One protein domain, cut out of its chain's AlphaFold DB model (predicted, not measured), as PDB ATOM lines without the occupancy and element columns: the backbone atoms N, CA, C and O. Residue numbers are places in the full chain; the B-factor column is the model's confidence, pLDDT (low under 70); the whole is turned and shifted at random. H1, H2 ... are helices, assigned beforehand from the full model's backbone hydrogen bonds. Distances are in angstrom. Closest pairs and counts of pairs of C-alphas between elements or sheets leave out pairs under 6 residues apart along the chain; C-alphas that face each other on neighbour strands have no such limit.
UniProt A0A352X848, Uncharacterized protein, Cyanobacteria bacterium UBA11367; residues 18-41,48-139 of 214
ATOM      1  N   GLU A  18     -47.765  42.028  24.745       85.25
ATOM      2  CA  GLU A  18     -46.417  42.440  24.362       85.25
ATOM      3  C   GLU A  18     -45.367  42.094  25.433       85.25
ATOM      4  O   GLU A  18     -44.271  41.636  25.096       85.25
ATOM      5  N   PHE A  19     -45.663  42.361  26.708       77.75
ATOM      6  CA  PHE A  19     -44.688  42.249  27.798       77.75
ATOM      7  C   PHE A  19     -44.684  40.874  28.459       77.75
ATOM      8  O   PHE A  19     -43.612  40.383  28.813       77.75
ATOM      9  N   LEU A  20     -45.836  40.210  28.576       76.88
ATOM     10  CA  LEU A  20     -45.944  38.913  29.253       76.88
ATOM     11  C   LEU A  20     -44.984  37.843  28.695       76.88
ATOM     12  O   LEU A  20     -44.314  37.187  29.500       76.88
ATOM     13  N   PRO A  21     -44.824  37.667  27.364       77.50
ATOM     14  CA  PRO A  21     -43.859  36.706  26.831       77.50
ATOM     15  C   PRO A  21     -42.407  37.064  27.180       77.50
ATOM     16  O   PRO A  21     -41.619  36.175  27.501       77.50
ATOM     17  N   LYS A  22     -42.061  38.359  27.169       79.62
ATOM     18  CA  LYS A  22     -40.711  38.854  27.490       79.62
ATOM     19  C   LYS A  22     -40.382  38.646  28.961       79.62
ATOM     20  O   LYS A  22     -39.311  38.142  29.278       79.62
ATOM     21  N   ILE A  23     -41.330  38.959  29.843       74.50
ATOM     22  CA  ILE A  23     -41.217  38.730  31.287       74.50
ATOM     23  C   ILE A  23     -41.011  37.243  31.557       74.50
ATOM     24  O   ILE A  23     -40.066  36.871  32.245       74.50
ATOM     25  N   LYS A  24     -41.843  36.377  30.966       73.81
ATOM     26  CA  LYS A  24     -41.719  34.924  31.131       73.81
ATOM     27  C   LYS A  24     -40.350  34.413  30.673       73.81
ATOM     28  O   LYS A  24     -39.714  33.647  31.396       73.81
ATOM     29  N   LYS A  25     -39.884  34.859  29.501       76.00
ATOM     30  CA  LYS A  25     -38.556  34.508  28.977       76.00
ATOM     31  C   LYS A  25     -37.442  35.010  29.901       76.00
ATOM     32  O   LYS A  25     -36.546  34.242  30.234       76.00
ATOM     33  N   GLY A  26     -37.539  36.248  30.380       75.62
ATOM     34  CA  GLY A  26     -36.569  36.855  31.294       75.62
ATOM     35  C   GLY A  26     -36.475  36.139  32.634       75.62
ATOM     36  O   GLY A  26     -35.374  35.829  33.074       75.62
ATOM     37  N   VAL A  27     -37.609  35.788  33.246       71.88
ATOM     38  CA  VAL A  27     -37.646  35.016  34.502       71.88
ATOM     39  C   VAL A  27     -36.971  33.653  34.329       71.88
ATOM     40  O   VAL A  27     -36.166  33.246  35.168       71.88
ATOM     41  N   MET A  28     -37.247  32.958  33.223       72.50
ATOM     42  CA  MET A  28     -36.612  31.674  32.914       72.50
ATOM     43  C   MET A  28     -35.095  31.821  32.736       72.50
ATOM     44  O   MET A  28     -34.325  31.072  33.336       72.50
ATOM     45  N   GLN A  29     -34.653  32.796  31.942       75.50
ATOM     46  CA  GLN A  29     -33.231  33.036  31.686       75.50
ATOM     47  C   GLN A  29     -32.484  33.486  32.943       75.50
ATOM     48  O   GLN A  29     -31.386  33.003  33.202       75.50
ATOM     49  N   TRP A  30     -33.096  34.332  33.771       77.75
ATOM     50  CA  TRP A  30     -32.541  34.735  35.060       77.75
ATOM     51  C   TRP A  30     -32.355  33.546  36.005       77.75
ATOM     52  O   TRP A  30     -31.323  33.418  36.666       77.75
ATOM     53  N   SER A  31     -33.328  32.636  36.035       73.25
ATOM     54  CA  SER A  31     -33.233  31.427  36.851       73.25
ATOM     55  C   SER A  31     -32.061  30.542  36.407       73.25
ATOM     56  O   SER A  31     -31.311  30.048  37.244       73.25
ATOM     57  N   ARG A  32     -31.832  30.428  35.091       74.69
ATOM     58  CA  ARG A  32     -30.673  29.717  34.523       74.69
ATOM     59  C   ARG A  32     -29.345  30.402  34.847       74.69
ATOM     60  O   ARG A  32     -28.411  29.720  35.250       74.69
ATOM     61  N   ILE A  33     -29.265  31.733  34.734       82.81
ATOM     62  CA  ILE A  33     -28.081  32.512  35.150       82.81
ATOM     63  C   ILE A  33     -27.785  32.267  36.630       82.81
ATOM     64  O   ILE A  33     -26.636  32.051  37.014       82.81
ATOM     65  N   THR A  34     -28.824  32.270  37.464       76.62
ATOM     66  CA  THR A  34     -28.683  32.020  38.895       76.62
ATOM     67  C   THR A  34     -28.118  30.621  39.135       76.62
ATOM     68  O   THR A  34     -27.082  30.511  39.785       76.62
ATOM     69  N   ALA A  35     -28.711  29.578  38.545       73.62
ATOM     70  CA  ALA A  35     -28.222  28.200  38.650       73.62
ATOM     71  C   ALA A  35     -26.770  28.050  38.162       73.62
ATOM     72  O   ALA A  35     -25.929  27.486  38.860       73.62
ATOM     73  N   TRP A  36     -26.435  28.631  37.008       83.62
ATOM     74  CA  TRP A  36     -25.065  28.651  36.489       83.62
ATOM     75  C   TRP A  36     -24.083  29.317  37.462       83.62
ATOM     76  O   TRP A  36     -22.990  28.801  37.695       83.62
ATOM     77  N   SER A  37     -24.465  30.441  38.071       82.00
ATOM     78  CA  SER A  37     -23.587  31.157  39.004       82.00
ATOM     79  C   SER A  37     -23.338  30.410  40.321       82.00
ATOM     80  O   SER A  37     -22.450  30.792  41.075       82.00
ATOM     81  N   TRP A  38     -24.103  29.350  40.590       73.94
ATOM     82  CA  TRP A  38     -24.070  28.563  41.827       73.94
ATOM     83  C   TRP A  38     -23.372  27.210  41.700       73.94
ATOM     84  O   TRP A  38     -23.180  26.535  42.705       73.94
ATOM     85  N   THR A  39     -23.018  26.814  40.483       75.25
ATOM     86  CA  THR A  39     -22.379  25.529  40.181       75.25
ATOM     87  C   THR A  39     -20.938  25.748  39.738       75.25
ATOM     88  O   THR A  39     -20.590  26.841  39.274       75.25
ATOM     89  N   ASP A  40     -20.108  24.706  39.801       80.56
ATOM     90  CA  ASP A  40     -18.752  24.742  39.235       80.56
ATOM     91  C   ASP A  40     -18.744  24.492  37.718       80.56
ATOM     92  O   ASP A  40     -17.709  24.606  37.057       80.56
ATOM     93  N   TYR A  41     -19.917  24.226  37.138       86.06
ATOM     94  CA  TYR A  41     -20.112  24.071  35.703       86.06
ATOM     95  C   TYR A  41     -19.639  25.293  34.906       86.06
ATOM     96  O   TYR A  41     -19.931  26.445  35.251       86.06
ATOM     97  N   PRO A  48     -10.791  28.459  25.297       92.25
ATOM     98  CA  PRO A  48     -10.043  29.645  25.736       92.25
ATOM     99  C   PRO A  48     -10.833  30.593  26.654       92.25
ATOM    100  O   PRO A  48     -10.248  31.270  27.497       92.25
ATOM    101  N   GLN A  49     -12.159  30.626  26.509       94.94
ATOM    102  CA  GLN A  49     -13.077  31.474  27.266       94.94
ATOM    103  C   GLN A  49     -13.363  30.963  28.691       94.94
ATOM    104  O   GLN A  49     -13.979  31.690  29.465       94.94
ATOM    105  N   ALA A  50     -12.907  29.765  29.081       95.25
ATOM    106  CA  ALA A  50     -13.188  29.191  30.404       95.25
ATOM    107  C   ALA A  50     -12.765  30.107  31.570       95.25
ATOM    108  O   ALA A  50     -13.490  30.257  32.552       95.25
ATOM    109  N   GLU A  51     -11.591  30.738  31.472       94.88
ATOM    110  CA  GLU A  51     -11.101  31.651  32.514       94.88
ATOM    111  C   GLU A  51     -11.897  32.956  32.560       94.88
ATOM    112  O   GLU A  51     -12.135  33.523  33.626       94.88
ATOM    113  N   GLU A  52     -12.358  33.424  31.406       95.81
ATOM    114  CA  GLU A  52     -13.203  34.606  31.303       95.81
ATOM    115  C   GLU A  52     -14.613  34.341  31.848       95.81
ATOM    116  O   GLU A  52     -15.171  35.181  32.550       95.81
ATOM    117  N   GLU A  53     -15.149  33.138  31.627       96.56
ATOM    118  CA  GLU A  53     -16.401  32.668  32.220       96.56
ATOM    119  C   GLU A  53     -16.329  32.641  33.752       96.56
ATOM    120  O   GLU A  53     -17.241  33.136  34.419       96.56
ATOM    121  N   LYS A  54     -15.229  32.141  34.331       94.56
ATOM    122  CA  LYS A  54     -15.010  32.174  35.791       94.56
ATOM    123  C   LYS A  54     -14.984  33.601  36.338       94.56
ATOM    124  O   LYS A  54     -15.574  33.871  37.390       94.56
ATOM    125  N   LYS A  55     -14.323  34.524  35.632       95.50
ATOM    126  CA  LYS A  55     -14.299  35.949  36.002       95.50
ATOM    127  C   LYS A  55     -15.691  36.568  35.925       95.50
ATOM    128  O   LYS A  55     -16.109  37.215  36.880       95.50
ATOM    129  N   LEU A  56     -16.433  36.321  34.843       95.88
ATOM    130  CA  LEU A  56     -17.808  36.798  34.673       95.88
ATOM    131  C   LEU A  56     -18.717  36.282  35.794       95.88
ATOM    132  O   LEU A  56     -19.483  37.052  36.372       95.88
ATOM    133  N   LYS A  57     -18.586  34.997  36.145       92.25
ATOM    134  CA  LYS A  57     -19.307  34.374  37.261       92.25
ATOM    135  C   LYS A  57     -19.002  35.088  38.574       92.25
ATOM    136  O   LYS A  57     -19.915  35.526  39.270       92.25
ATOM    137  N   THR A  58     -17.719  35.263  38.877       88.12
ATOM    138  CA  THR A  58     -17.254  35.931  40.102       88.12
ATOM    139  C   THR A  58     -17.752  37.373  40.184       88.12
ATOM    140  O   THR A  58     -18.277  37.781  41.222       88.12
ATOM    141  N   LEU A  59     -17.651  38.124  39.085       92.62
ATOM    142  CA  LEU A  59     -18.133  39.497  38.990       92.62
ATOM    143  C   LEU A  59     -19.639  39.582  39.251       92.62
ATOM    144  O   LEU A  59     -20.062  40.391  40.074       92.62
ATOM    145  N   LEU A  60     -20.442  38.741  38.592       90.00
ATOM    146  CA  LEU A  60     -21.893  38.731  38.776       90.00
ATOM    147  C   LEU A  60     -22.258  38.490  40.248       90.00
ATOM    148  O   LEU A  60     -23.016  39.263  40.832       90.00
ATOM    149  N   ILE A  61     -21.679  37.456  40.865       83.88
ATOM    150  CA  ILE A  61     -21.912  37.124  42.280       83.88
ATOM    151  C   ILE A  61     -21.538  38.307  43.180       83.88
ATOM    152  O   ILE A  61     -22.270  38.633  44.118       83.88
ATOM    153  N   GLN A  62     -20.396  38.943  42.917       82.94
ATOM    154  CA  GLN A  62     -19.911  40.075  43.698       82.94
ATOM    155  C   GLN A  62     -20.863  41.271  43.609       82.94
ATOM    156  O   GLN A  62     -21.238  41.814  44.648       82.94
ATOM    157  N   VAL A  63     -21.274  41.658  42.399       84.75
ATOM    158  CA  VAL A  63     -22.179  42.794  42.176       84.75
ATOM    159  C   VAL A  63     -23.520  42.560  42.876       84.75
ATOM    160  O   VAL A  63     -23.984  43.435  43.605       84.75
ATOM    161  N   LEU A  64     -24.105  41.363  42.742       82.12
ATOM    162  CA  LEU A  64     -25.377  41.021  43.391       82.12
ATOM    163  C   LEU A  64     -25.283  41.084  44.922       82.12
ATOM    164  O   LEU A  64     -26.149  41.666  45.576       82.12
ATOM    165  N   LYS A  65     -24.213  40.527  45.507       78.31
ATOM    166  CA  LYS A  65     -23.991  40.556  46.963       78.31
ATOM    167  C   LYS A  65     -23.798  41.975  47.487       78.31
ATOM    168  O   LYS A  65     -24.362  42.318  48.524       78.31
ATOM    169  N   GLN A  66     -23.009  42.790  46.790       79.50
ATOM    170  CA  GLN A  66     -22.768  44.174  47.193       79.50
ATOM    171  C   GLN A  66     -24.047  45.008  47.099       79.50
ATOM    172  O   GLN A  66     -24.320  45.787  48.011       79.50
ATOM    173  N   GLN A  67     -24.863  44.811  46.055       84.31
ATOM    174  CA  GLN A  67     -26.118  45.547  45.900       84.31
ATOM    175  C   GLN A  67     -27.050  45.245  47.076       84.31
ATOM    176  O   GLN A  67     -27.520  46.176  47.726       84.31
ATOM    177  N   ALA A  68     -27.218  43.963  47.419       75.75
ATOM    178  CA  ALA A  68     -28.047  43.548  48.546       75.75
ATOM    179  C   ALA A  68     -27.567  44.139  49.883       75.75
ATOM    180  O   ALA A  68     -28.376  44.586  50.696       75.75
ATOM    181  N   GLN A  69     -26.250  44.172  50.116       75.81
ATOM    182  CA  GLN A  69     -25.665  44.753  51.331       75.81
ATOM    183  C   GLN A  69     -25.919  46.261  51.428       75.81
ATOM    184  O   GLN A  69     -26.370  46.744  52.469       75.81
ATOM    185  N   CYS A  70     -25.664  47.003  50.350       74.12
ATOM    186  CA  CYS A  70     -25.877  48.448  50.300       74.12
ATOM    187  C   CYS A  70     -27.368  48.807  50.399       74.12
ATOM    188  O   CYS A  70     -27.741  49.693  51.169       74.12
ATOM    189  N   ALA A  71     -28.239  48.079  49.697       73.00
ATOM    190  CA  ALA A  71     -29.685  48.262  49.785       73.00
ATOM    191  C   ALA A  71     -30.201  47.978  51.205       73.00
ATOM    192  O   ALA A  71     -30.978  48.763  51.752       73.00
ATOM    193  N   GLY A  72     -29.715  46.909  51.845       69.38
ATOM    194  CA  GLY A  72     -30.025  46.583  53.238       69.38
ATOM    195  C   GLY A  72     -29.577  47.669  54.220       69.38
ATOM    196  O   GLY A  72     -30.342  48.061  55.102       69.38
ATOM    197  N   ALA A  73     -28.367  48.210  54.052       68.81
ATOM    198  CA  ALA A  73     -27.842  49.277  54.905       68.81
ATOM    199  C   ALA A  73     -28.644  50.583  54.773       68.81
ATOM    200  O   ALA A  73     -28.979  51.212  55.779       68.81
ATOM    201  N   TYR A  74     -29.001  50.964  53.544       78.44
ATOM    202  CA  TYR A  74     -29.850  52.126  53.288       78.44
ATOM    203  C   TYR A  74     -31.257  51.951  53.878       78.44
ATOM    204  O   TYR A  74     -31.730  52.824  54.600       78.44
ATOM    205  N   THR A  75     -31.911  50.818  53.626       70.88
ATOM    206  CA  THR A  75     -33.286  50.567  54.099       70.88
ATOM    207  C   THR A  75     -33.381  50.415  55.616       70.88
ATOM    208  O   THR A  75     -34.354  50.870  56.212       70.88
ATOM    209  N   SER A  76     -32.368  49.823  56.255       71.12
ATOM    210  CA  SER A  76     -32.380  49.551  57.699       71.12
ATOM    211  C   SER A  76     -31.904  50.734  58.544       71.12
ATOM    212  O   SER A  76     -32.423  50.956  59.635       71.12
ATOM    213  N   TYR A  77     -30.908  51.487  58.063       75.12
ATOM    214  CA  TYR A  77     -30.228  52.526  58.851       75.12
ATOM    215  C   TYR A  77     -30.264  53.917  58.205       75.12
ATOM    216  O   TYR A  77     -29.723  54.865  58.772       75.12
ATOM    217  N   GLY A  78     -30.882  54.062  57.030       77.81
ATOM    218  CA  GLY A  78     -30.996  55.337  56.325       77.81
ATOM    219  C   GLY A  78     -29.676  55.873  55.766       77.81
ATOM    220  O   GLY A  78     -29.579  57.079  55.561       77.81
ATOM    221  N   ASP A  79     -28.654  55.030  55.542       82.00
ATOM    222  CA  ASP A  79     -27.330  55.480  55.082       82.00
ATOM    223  C   ASP A  79     -27.358  55.995  53.624       82.00
ATOM    224  O   ASP A  79     -27.509  55.198  52.689       82.00
ATOM    225  N   PRO A  80     -27.150  57.308  53.382       88.44
ATOM    226  CA  PRO A  80     -27.217  57.879  52.038       88.44
ATOM    227  C   PRO A  80     -26.089  57.406  51.119       88.44
ATOM    228  O   PRO A  80     -26.283  57.317  49.908       88.44
ATOM    229  N   LYS A  81     -24.907  57.087  51.667       90.81
ATOM    230  CA  LYS A  81     -23.785  56.581  50.856       90.81
ATOM    231  C   LYS A  81     -24.099  55.195  50.314       90.81
ATOM    232  O   LYS A  81     -23.870  54.936  49.133       90.81
ATOM    233  N   SER A  82     -24.677  54.343  51.157       81.19
ATOM    234  CA  SER A  82     -25.160  53.028  50.747       81.19
ATOM    235  C   SER A  82     -26.260  53.111  49.689       81.19
ATOM    236  O   SER A  82     -26.256  52.280  48.786       81.19
ATOM    237  N   LYS A  83     -27.136  54.132  49.706       86.75
ATOM    238  CA  LYS A  83     -28.115  54.330  48.617       86.75
ATOM    239  C   LYS A  83     -27.425  54.542  47.267       86.75
ATOM    240  O   LYS A  83     -27.703  53.816  46.322       86.75
ATOM    241  N   VAL A  84     -26.483  55.486  47.193       91.00
ATOM    242  CA  VAL A  84     -25.753  55.787  45.945       91.00
ATOM    243  C   VAL A  84     -25.002  54.555  45.435       91.00
ATOM    244  O   VAL A  84     -25.004  54.272  44.241       91.00
ATOM    245  N   MET A  85     -24.383  53.788  46.337       88.81
ATOM    246  CA  MET A  85     -23.723  52.535  45.958       88.81
ATOM    247  C   MET A  85     -24.717  51.491  45.438       88.81
ATOM    248  O   MET A  85     -24.437  50.858  44.424       88.81
ATOM    249  N   ALA A  86     -25.872  51.323  46.090       85.12
ATOM    250  CA  ALA A  86     -26.915  50.397  45.648       85.12
ATOM    251  C   ALA A  86     -27.461  50.767  44.259       85.12
ATOM    252  O   ALA A  86     -27.670  49.876  43.438       85.12
ATOM    253  N   ASP A  87     -27.625  52.062  43.980       90.06
ATOM    254  CA  ASP A  87     -28.093  52.564  42.687       90.06
ATOM    255  C   ASP A  87     -27.060  52.295  41.576       90.06
ATOM    256  O   ASP A  87     -27.403  51.724  40.542       90.06
ATOM    257  N   ASN A  88     -25.775  52.574  41.825       92.31
ATOM    258  CA  ASN A  88     -24.697  52.257  40.876       92.31
ATOM    259  C   ASN A  88     -24.577  50.745  40.607       92.31
ATOM    260  O   ASN A  88     -24.272  50.318  39.494       92.31
ATOM    261  N   LEU A  89     -24.797  49.913  41.630       89.62
ATOM    262  CA  LEU A  89     -24.755  48.457  41.490       89.62
ATOM    263  C   LEU A  89     -25.987  47.919  40.751       89.62
ATOM    264  O   LEU A  89     -25.853  46.976  39.977       89.62
ATOM    265  N   SER A  90     -27.158  48.531  40.933       89.94
ATOM    266  CA  SER A  90     -28.363  48.254  40.137       89.94
ATOM    267  C   SER A  90     -28.119  48.529  38.649       89.94
ATOM    268  O   SER A  90     -28.391  47.673  37.803       89.94
ATOM    269  N   GLU A  91     -27.494  49.664  38.322       91.69
ATOM    270  CA  GLU A  91     -27.084  49.984  36.951       91.69
ATOM    271  C   GLU A  91     -26.070  48.967  36.401       91.69
ATOM    272  O   GLU A  91     -26.215  48.491  35.273       91.69
ATOM    273  N   ALA A  92     -25.080  48.560  37.203       92.69
ATOM    274  CA  ALA A  92     -24.122  47.529  36.807       92.69
ATOM    275  C   ALA A  92     -24.804  46.182  36.501       92.69
ATOM    276  O   ALA A  92     -24.466  45.548  35.501       92.69
ATOM    277  N   ILE A  93     -25.789  45.757  37.305       90.38
ATOM    278  CA  ILE A  93     -26.588  44.543  37.046       90.38
ATOM    279  C   ILE A  93     -27.308  44.661  35.701       90.38
ATOM    280  O   ILE A  93     -27.227  43.749  34.875       90.38
ATOM    281  N   ASN A  94     -27.970  45.792  35.452       89.75
ATOM    282  CA  ASN A  94     -28.669  46.035  34.192       89.75
ATOM    283  C   ASN A  94     -27.703  46.007  32.997       89.75
ATOM    284  O   ASN A  94     -27.995  45.364  31.988       89.75
ATOM    285  N   ASN A  95     -26.526  46.624  33.115       92.62
ATOM    286  CA  ASN A  95     -25.508  46.606  32.064       92.62
ATOM    287  C   ASN A  95     -24.967  45.192  31.797       92.62
ATOM    288  O   ASN A  95     -24.831  44.813  30.632       92.62
ATOM    289  N   LEU A  96     -24.753  44.369  32.831       92.69
ATOM    290  CA  LEU A  96     -24.393  42.954  32.662       92.69
ATOM    291  C   LEU A  96     -25.484  42.175  31.911       92.69
ATOM    292  O   LEU A  96     -25.180  41.426  30.982       92.69
ATOM    293  N   LEU A  97     -26.757  42.378  32.266       88.88
ATOM    294  CA  LEU A  97     -27.899  41.749  31.591       88.88
ATOM    295  C   LEU A  97     -28.055  42.212  30.137       88.88
ATOM    296  O   LEU A  97     -28.496  41.440  29.289       88.88
ATOM    297  N   LEU A  98     -27.684  43.452  29.827       88.38
ATOM    298  CA  LEU A  98     -27.676  43.988  28.463       88.38
ATOM    299  C   LEU A  98     -26.466  43.522  27.637       88.38
ATOM    300  O   LEU A  98     -26.437  43.762  26.429       88.38
ATOM    301  N   GLY A  99     -25.480  42.867  28.257       90.31
ATOM    302  CA  GLY A  99     -24.208  42.514  27.621       90.31
ATOM    303  C   GLY A  99     -23.282  43.714  27.395       90.31
ATOM    304  O   GLY A  99     -22.406  43.654  26.538       90.31
ATOM    305  N   ARG A 100     -23.475  44.805  28.143       92.88
ATOM    306  CA  ARG A 100     -22.675  46.038  28.094       92.88
ATOM    307  C   ARG A 100     -21.581  46.022  29.156       92.88
ATOM    308  O   ARG A 100     -21.535  46.875  30.042       92.88
ATOM    309  N   ASN A 101     -20.717  45.009  29.101       94.25
ATOM    310  CA  ASN A 101     -19.605  44.866  30.045       94.25
ATOM    311  C   ASN A 101     -18.644  46.068  29.996       94.25
ATOM    312  O   ASN A 101     -17.998  46.384  30.988       94.25
ATOM    313  N   ASP A 102     -18.574  46.765  28.862       94.69
ATOM    314  CA  ASP A 102     -17.800  47.991  28.662       94.69
ATOM    315  C   ASP A 102     -18.251  49.158  29.556       94.69
ATOM    316  O   ASP A 102     -17.455  50.047  29.854       94.69
ATOM    317  N   LEU A 103     -19.499  49.131  30.036       94.25
ATOM    318  CA  LEU A 103     -20.052  50.116  30.971       94.25
ATOM    319  C   LEU A 103     -19.947  49.679  32.439       94.25
ATOM    320  O   LEU A 103     -20.407  50.391  33.329       94.25
ATOM    321  N   VAL A 104     -19.352  48.514  32.714       95.56
ATOM    322  CA  VAL A 104     -19.156  47.987  34.069       95.56
ATOM    323  C   VAL A 104     -17.669  48.102  34.419       95.56
ATOM    324  O   VAL A 104     -16.874  47.290  33.939       95.56
ATOM    325  N   PRO A 105     -17.248  49.068  35.264       93.75
ATOM    326  CA  PRO A 105     -15.830  49.341  35.515       93.75
ATOM    327  C   PRO A 105     -15.019  48.107  35.924       93.75
ATOM    328  O   PRO A 105     -13.928  47.879  35.404       93.75
ATOM    329  N   GLN A 106     -15.578  47.260  36.793       92.31
ATOM    330  CA  GLN A 106     -14.926  46.036  37.256       92.31
ATOM    331  C   GLN A 106     -14.771  44.987  36.145       92.31
ATOM    332  O   GLN A 106     -13.827  44.199  36.187       92.31
ATOM    333  N   ALA A 107     -15.673  44.954  35.159       95.19
ATOM    334  CA  ALA A 107     -15.549  44.059  34.008       95.19
ATOM    335  C   ALA A 107     -14.420  44.519  33.080       95.19
ATOM    336  O   ALA A 107     -13.607  43.698  32.652       95.19
ATOM    337  N   VAL A 108     -14.335  45.829  32.827       95.56
ATOM    338  CA  VAL A 108     -13.264  46.446  32.028       95.56
ATOM    339  C   VAL A 108     -11.900  46.213  32.676       95.56
ATOM    340  O   VAL A 108     -10.977  45.755  32.008       95.56
ATOM    341  N   GLU A 109     -11.783  46.454  33.984       93.50
ATOM    342  CA  GLU A 109     -10.545  46.240  34.746       93.50
ATOM    343  C   GLU A 109     -10.069  44.778  34.692       93.50
ATOM    344  O   GLU A 109      -8.876  44.507  34.552       93.50
ATOM    345  N   GLN A 110     -10.999  43.822  34.750       92.00
ATOM    346  CA  GLN A 110     -10.696  42.387  34.700       92.00
ATOM    347  C   GLN A 110     -10.513  41.834  33.275       92.00
ATOM    348  O   GLN A 110     -10.170  40.649  33.118       92.00
ATOM    349  N   GLY A 111     -10.727  42.670  32.252       93.62
ATOM    350  CA  GLY A 111     -10.658  42.305  30.839       93.62
ATOM    351  C   GLY A 111     -11.736  41.305  30.419       93.62
ATOM    352  O   GLY A 111     -11.428  40.377  29.678       93.62
ATOM    353  N   ILE A 112     -12.963  41.442  30.937       95.94
ATOM    354  CA  ILE A 112     -14.086  40.531  30.662       95.94
ATOM    355  C   ILE A 112     -14.885  41.037  29.453       95.94
ATOM    356  O   ILE A 112     -15.774  41.882  29.569       95.94
ATOM    357  N   SER A 113     -14.592  40.475  28.290       95.38
ATOM    358  CA  SER A 113     -15.333  40.624  27.035       95.38
ATOM    359  C   SER A 113     -16.485  39.623  26.871       95.38
ATOM    360  O   SER A 113     -17.462  39.942  26.194       95.38
ATOM    361  N   LEU A 114     -16.419  38.447  27.511       96.19
ATOM    362  CA  LEU A 114     -17.514  37.470  27.513       96.19
ATOM    363  C   LEU A 114     -18.752  38.043  28.219       96.19
ATOM    364  O   LEU A 114     -18.707  38.432  29.385       96.19
ATOM    365  N   THR A 115     -19.881  38.063  27.517       95.69
ATOM    366  CA  THR A 115     -21.155  38.607  28.015       95.69
ATOM    367  C   THR A 115     -22.091  37.515  28.533       95.69
ATOM    368  O   THR A 115     -22.042  36.367  28.082       95.69
ATOM    369  N   LEU A 116     -23.035  37.883  29.411       93.62
ATOM    370  CA  LEU A 116     -24.099  36.964  29.839       93.62
ATOM    371  C   LEU A 116     -24.972  36.494  28.664       93.62
ATOM    372  O   LEU A 116     -25.466  35.371  28.693       93.62
ATOM    373  N   SER A 117     -25.135  37.296  27.604       92.75
ATOM    374  CA  SER A 117     -25.873  36.851  26.416       92.75
ATOM    375  C   SER A 117     -25.129  35.764  25.646       92.75
ATOM    376  O   SER A 117     -25.768  34.811  25.213       92.75
ATOM    377  N   GLN A 118     -23.807  35.880  25.477       94.88
ATOM    378  CA  GLN A 118     -22.999  34.836  24.830       94.88
ATOM    379  C   GLN A 118     -22.977  33.556  25.664       94.88
ATOM    380  O   GLN A 118     -23.079  32.462  25.116       94.88
ATOM    381  N   LEU A 119     -22.892  33.693  26.990       94.56
ATOM    382  CA  LEU A 119     -23.019  32.576  27.916       94.56
ATOM    383  C   LEU A 119     -24.372  31.872  27.758       94.56
ATOM    384  O   LEU A 119     -24.421  30.659  27.584       94.56
ATOM    385  N   MET A 120     -25.476  32.620  27.784       90.50
ATOM    386  CA  MET A 120     -26.811  32.037  27.650       90.50
ATOM    387  C   MET A 120     -27.037  31.395  26.285       90.50
ATOM    388  O   MET A 120     -27.630  30.317  26.216       90.50
ATOM    389  N   GLU A 121     -26.510  31.992  25.218       93.25
ATOM    390  CA  GLU A 121     -26.544  31.415  23.875       93.25
ATOM    391  C   GLU A 121     -25.737  30.110  23.815       93.25
ATOM    392  O   GLU A 121     -26.206  29.132  23.236       93.25
ATOM    393  N   LYS A 122     -24.586  30.032  24.496       93.56
ATOM    394  CA  LYS A 122     -23.797  28.795  24.618       93.56
ATOM    395  C   LYS A 122     -24.536  27.702  25.394       93.56
ATOM    396  O   LYS A 122     -24.509  26.547  24.977       93.56
ATOM    397  N   ILE A 123     -25.181  28.055  26.505       87.56
ATOM    398  CA  ILE A 123     -25.870  27.097  27.383       87.56
ATOM    399  C   ILE A 123     -27.188  26.610  26.763       87.56
ATOM    400  O   ILE A 123     -27.543  25.444  26.908       87.56
ATOM    401  N   THR A 124     -27.934  27.498  26.100       83.69
ATOM    402  CA  THR A 124     -29.345  27.253  25.744       83.69
ATOM    403  C   THR A 124     -29.664  27.384  24.259       83.69
ATOM    404  O   THR A 124     -30.766  27.029  23.851       83.69
ATOM    405  N   GLY A 125     -28.744  27.906  23.444       87.31
ATOM    406  CA  GLY A 125     -28.999  28.257  22.044       87.31
ATOM    407  C   GLY A 125     -29.791  29.555  21.852       87.31
ATOM    408  O   GLY A 125     -30.074  29.931  20.717       87.31
ATOM    409  N   GLU A 126     -30.149  30.257  22.933       85.25
ATOM    410  CA  GLU A 126     -30.930  31.492  22.886       85.25
ATOM    411  C   GLU A 126     -30.164  32.678  23.476       85.25
ATOM    412  O   GLU A 126     -29.557  32.587  24.544       85.25
ATOM    413  N   LYS A 127     -30.273  33.836  22.819       86.19
ATOM    414  CA  LYS A 127     -29.803  35.107  23.377       86.19
ATOM    415  C   LYS A 127     -30.682  35.560  24.533       86.19
ATOM    416  O   LYS A 127     -31.846  35.170  24.656       86.19
ATOM    417  N   LEU A 128     -30.123  36.422  25.378       84.38
ATOM    418  CA  LEU A 128     -30.885  37.033  26.454       84.38
ATOM    419  C   LEU A 128     -32.011  37.914  25.908       84.38
ATOM    420  O   LEU A 128     -31.802  38.728  25.010       84.38
ATOM    421  N   VAL A 129     -33.186  37.811  26.529       82.50
ATOM    422  CA  VAL A 129     -34.357  38.638  26.213       82.50
ATOM    423  C   VAL A 129     -34.040  40.124  26.368       82.50
ATOM    424  O   VAL A 129     -34.557  40.955  25.631       82.50
ATOM    425  N   THR A 130     -33.150  40.460  27.298       79.56
ATOM    426  CA  THR A 130     -32.666  41.815  27.567       79.56
ATOM    427  C   THR A 130     -31.772  42.340  26.444       79.56
ATOM    428  O   THR A 130     -31.780  43.536  26.173       79.56
ATOM    429  N   THR A 131     -31.048  41.467  25.744       79.62
ATOM    430  CA  THR A 131     -30.260  41.822  24.553       79.62
ATOM    431  C   THR A 131     -31.141  41.943  23.311       79.62
ATOM    432  O   THR A 131     -30.917  42.820  22.480       79.62
ATOM    433  N   GLU A 132     -32.166  41.099  23.186       81.94
ATOM    434  CA  GLU A 132     -33.145  41.170  22.091       81.94
ATOM    435  C   GLU A 132     -34.077  42.383  22.214       81.94
ATOM    436  O   GLU A 132     -34.472  42.974  21.207       81.94
ATOM    437  N   TYR A 133     -34.391  42.791  23.445       82.56
ATOM    438  CA  TYR A 133     -35.262  43.924  23.751       82.56
ATOM    439  C   TYR A 133     -34.602  44.874  24.766       82.56
ATOM    440  O   TYR A 133     -35.052  44.959  25.909       82.56
ATOM    441  N   PRO A 134     -33.575  45.653  24.376       78.50
ATOM    442  CA  PRO A 134     -32.840  46.512  25.312       78.50
ATOM    443  C   PRO A 134     -33.719  47.536  26.033       78.50
ATOM    444  O   PRO A 134     -33.506  47.826  27.208       78.50
ATOM    445  N   TYR A 135     -34.745  48.049  25.344       80.62
ATOM    446  CA  TYR A 135     -35.695  48.996  25.925       80.62
ATOM    447  C   TYR A 135     -36.464  48.403  27.108       80.62
ATOM    448  O   TYR A 135     -36.818  49.143  28.012       80.62
ATOM    449  N   PHE A 136     -36.714  47.088  27.105       76.81
ATOM    450  CA  PHE A 136     -37.445  46.410  28.167       76.81
ATOM    451  C   PHE A 136     -36.636  46.435  29.464       76.81
ATOM    452  O   PHE A 136     -37.166  46.830  30.491       76.81
ATOM    453  N   THR A 137     -35.345  46.103  29.409       75.19
ATOM    454  CA  THR A 137     -34.450  46.109  30.580       75.19
ATOM    455  C   THR A 137     -34.324  47.492  31.207       75.19
ATOM    456  O   THR A 137     -34.300  47.610  32.426       75.19
ATOM    457  N   ASN A 138     -34.291  48.537  30.377       78.25
ATOM    458  CA  ASN A 138     -34.155  49.912  30.850       78.25
ATOM    459  C   ASN A 138     -35.356  50.386  31.673       78.25
ATOM    460  O   ASN A 138     -35.211  51.357  32.397       78.25
ATOM    461  N   LEU A 139     -36.505  49.700  31.608       78.12
ATOM    462  CA  LEU A 139     -37.683  50.040  32.410       78.12
ATOM    463  C   LEU A 139     -37.540  49.670  33.893       78.12
ATOM    464  O   LEU A 139     -38.414  50.024  34.687       78.12
TER     465      LEU A 139
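What this domain is: This is residues 18 to 41 and 48 to 139 of the 214 residues of an uncharacterized protein of Cyanobacteria bacterium UBA11367 (UniProt A0A352X848). A long helical hairpin, H2 and H3, makes the longest axis, and H1 stands crosswise to H2 at the hairpin's open end. There the short helices H5, H6 and H7 gather round the last residues of H3, while H4 sits near residues 56 to 59 of H2. The printed part has 116 residues with seven named helices, in chain order H1, H2, H3, H4, H5, H6 and H7, and no named strand; its class is all helix. It is compact, with a radius of gyration of the C-alphas of 14.7 A and spans of 44 by 38 by 25 A.

Where its parts are: Find C-alpha 20 at (-45.944, 38.913, 29.253); from there H1, residues 20 to 38, runs 27.3 A. H2, residues 50 to 77, runs 40.5 A to C-alpha 77 at (-30.228, 52.526, 58.851). H3, residues 80 to 98, returns over 27.4 A. Then come H4, 105 to 109, H5, 116 to 124, H6, 129 to 132, and H7, 134 to 137, ending at C-alpha 137 (-34.450, 46.109, 30.580).

How they stand to each other: Start at the hub, H3, which touches four helices. With H2 it forms a hairpin, opposite ways at a shallow tilt of 33 degrees, only just short of steep; the closest C-alphas, Cys 70 and Ser 82, are 4.7 A apart. H3 and H5 touch only at their ends, closest at C-alphas 97 and 116, 6.4 A. H3 touches H6 at C-alphas 98 and 131, 5.2 A, and H7 at 98 and 134, 6.6 A. H1 only just touches H2, with 3 pairs of C-alphas within 8 A, about perpendicular at 73 degrees; Ser 37 and Lys 57 are closest, C-alphas 5.6 A apart. H2 only just touches H4, also with 3 pairs; Leu 59 and Ala 107 are closest, C-alphas 7.2 A apart. H1 and H3 are apart. In H1 to H5 every O i to N i+4 pair is within hydrogen-bond range; H6 and H7 are too short for one.

The domain as a whole: The C-alphas farthest apart, Pro 48 and Gly 78, are 45.1 A apart. Residues 42 to 47 are not printed; C-alphas 41 and 48 are 15.2 A apart across this cut. Of the links printed whole, none is long. Mean pLDDT of the printed part is 85.2; residues 72 to 73 are under 70.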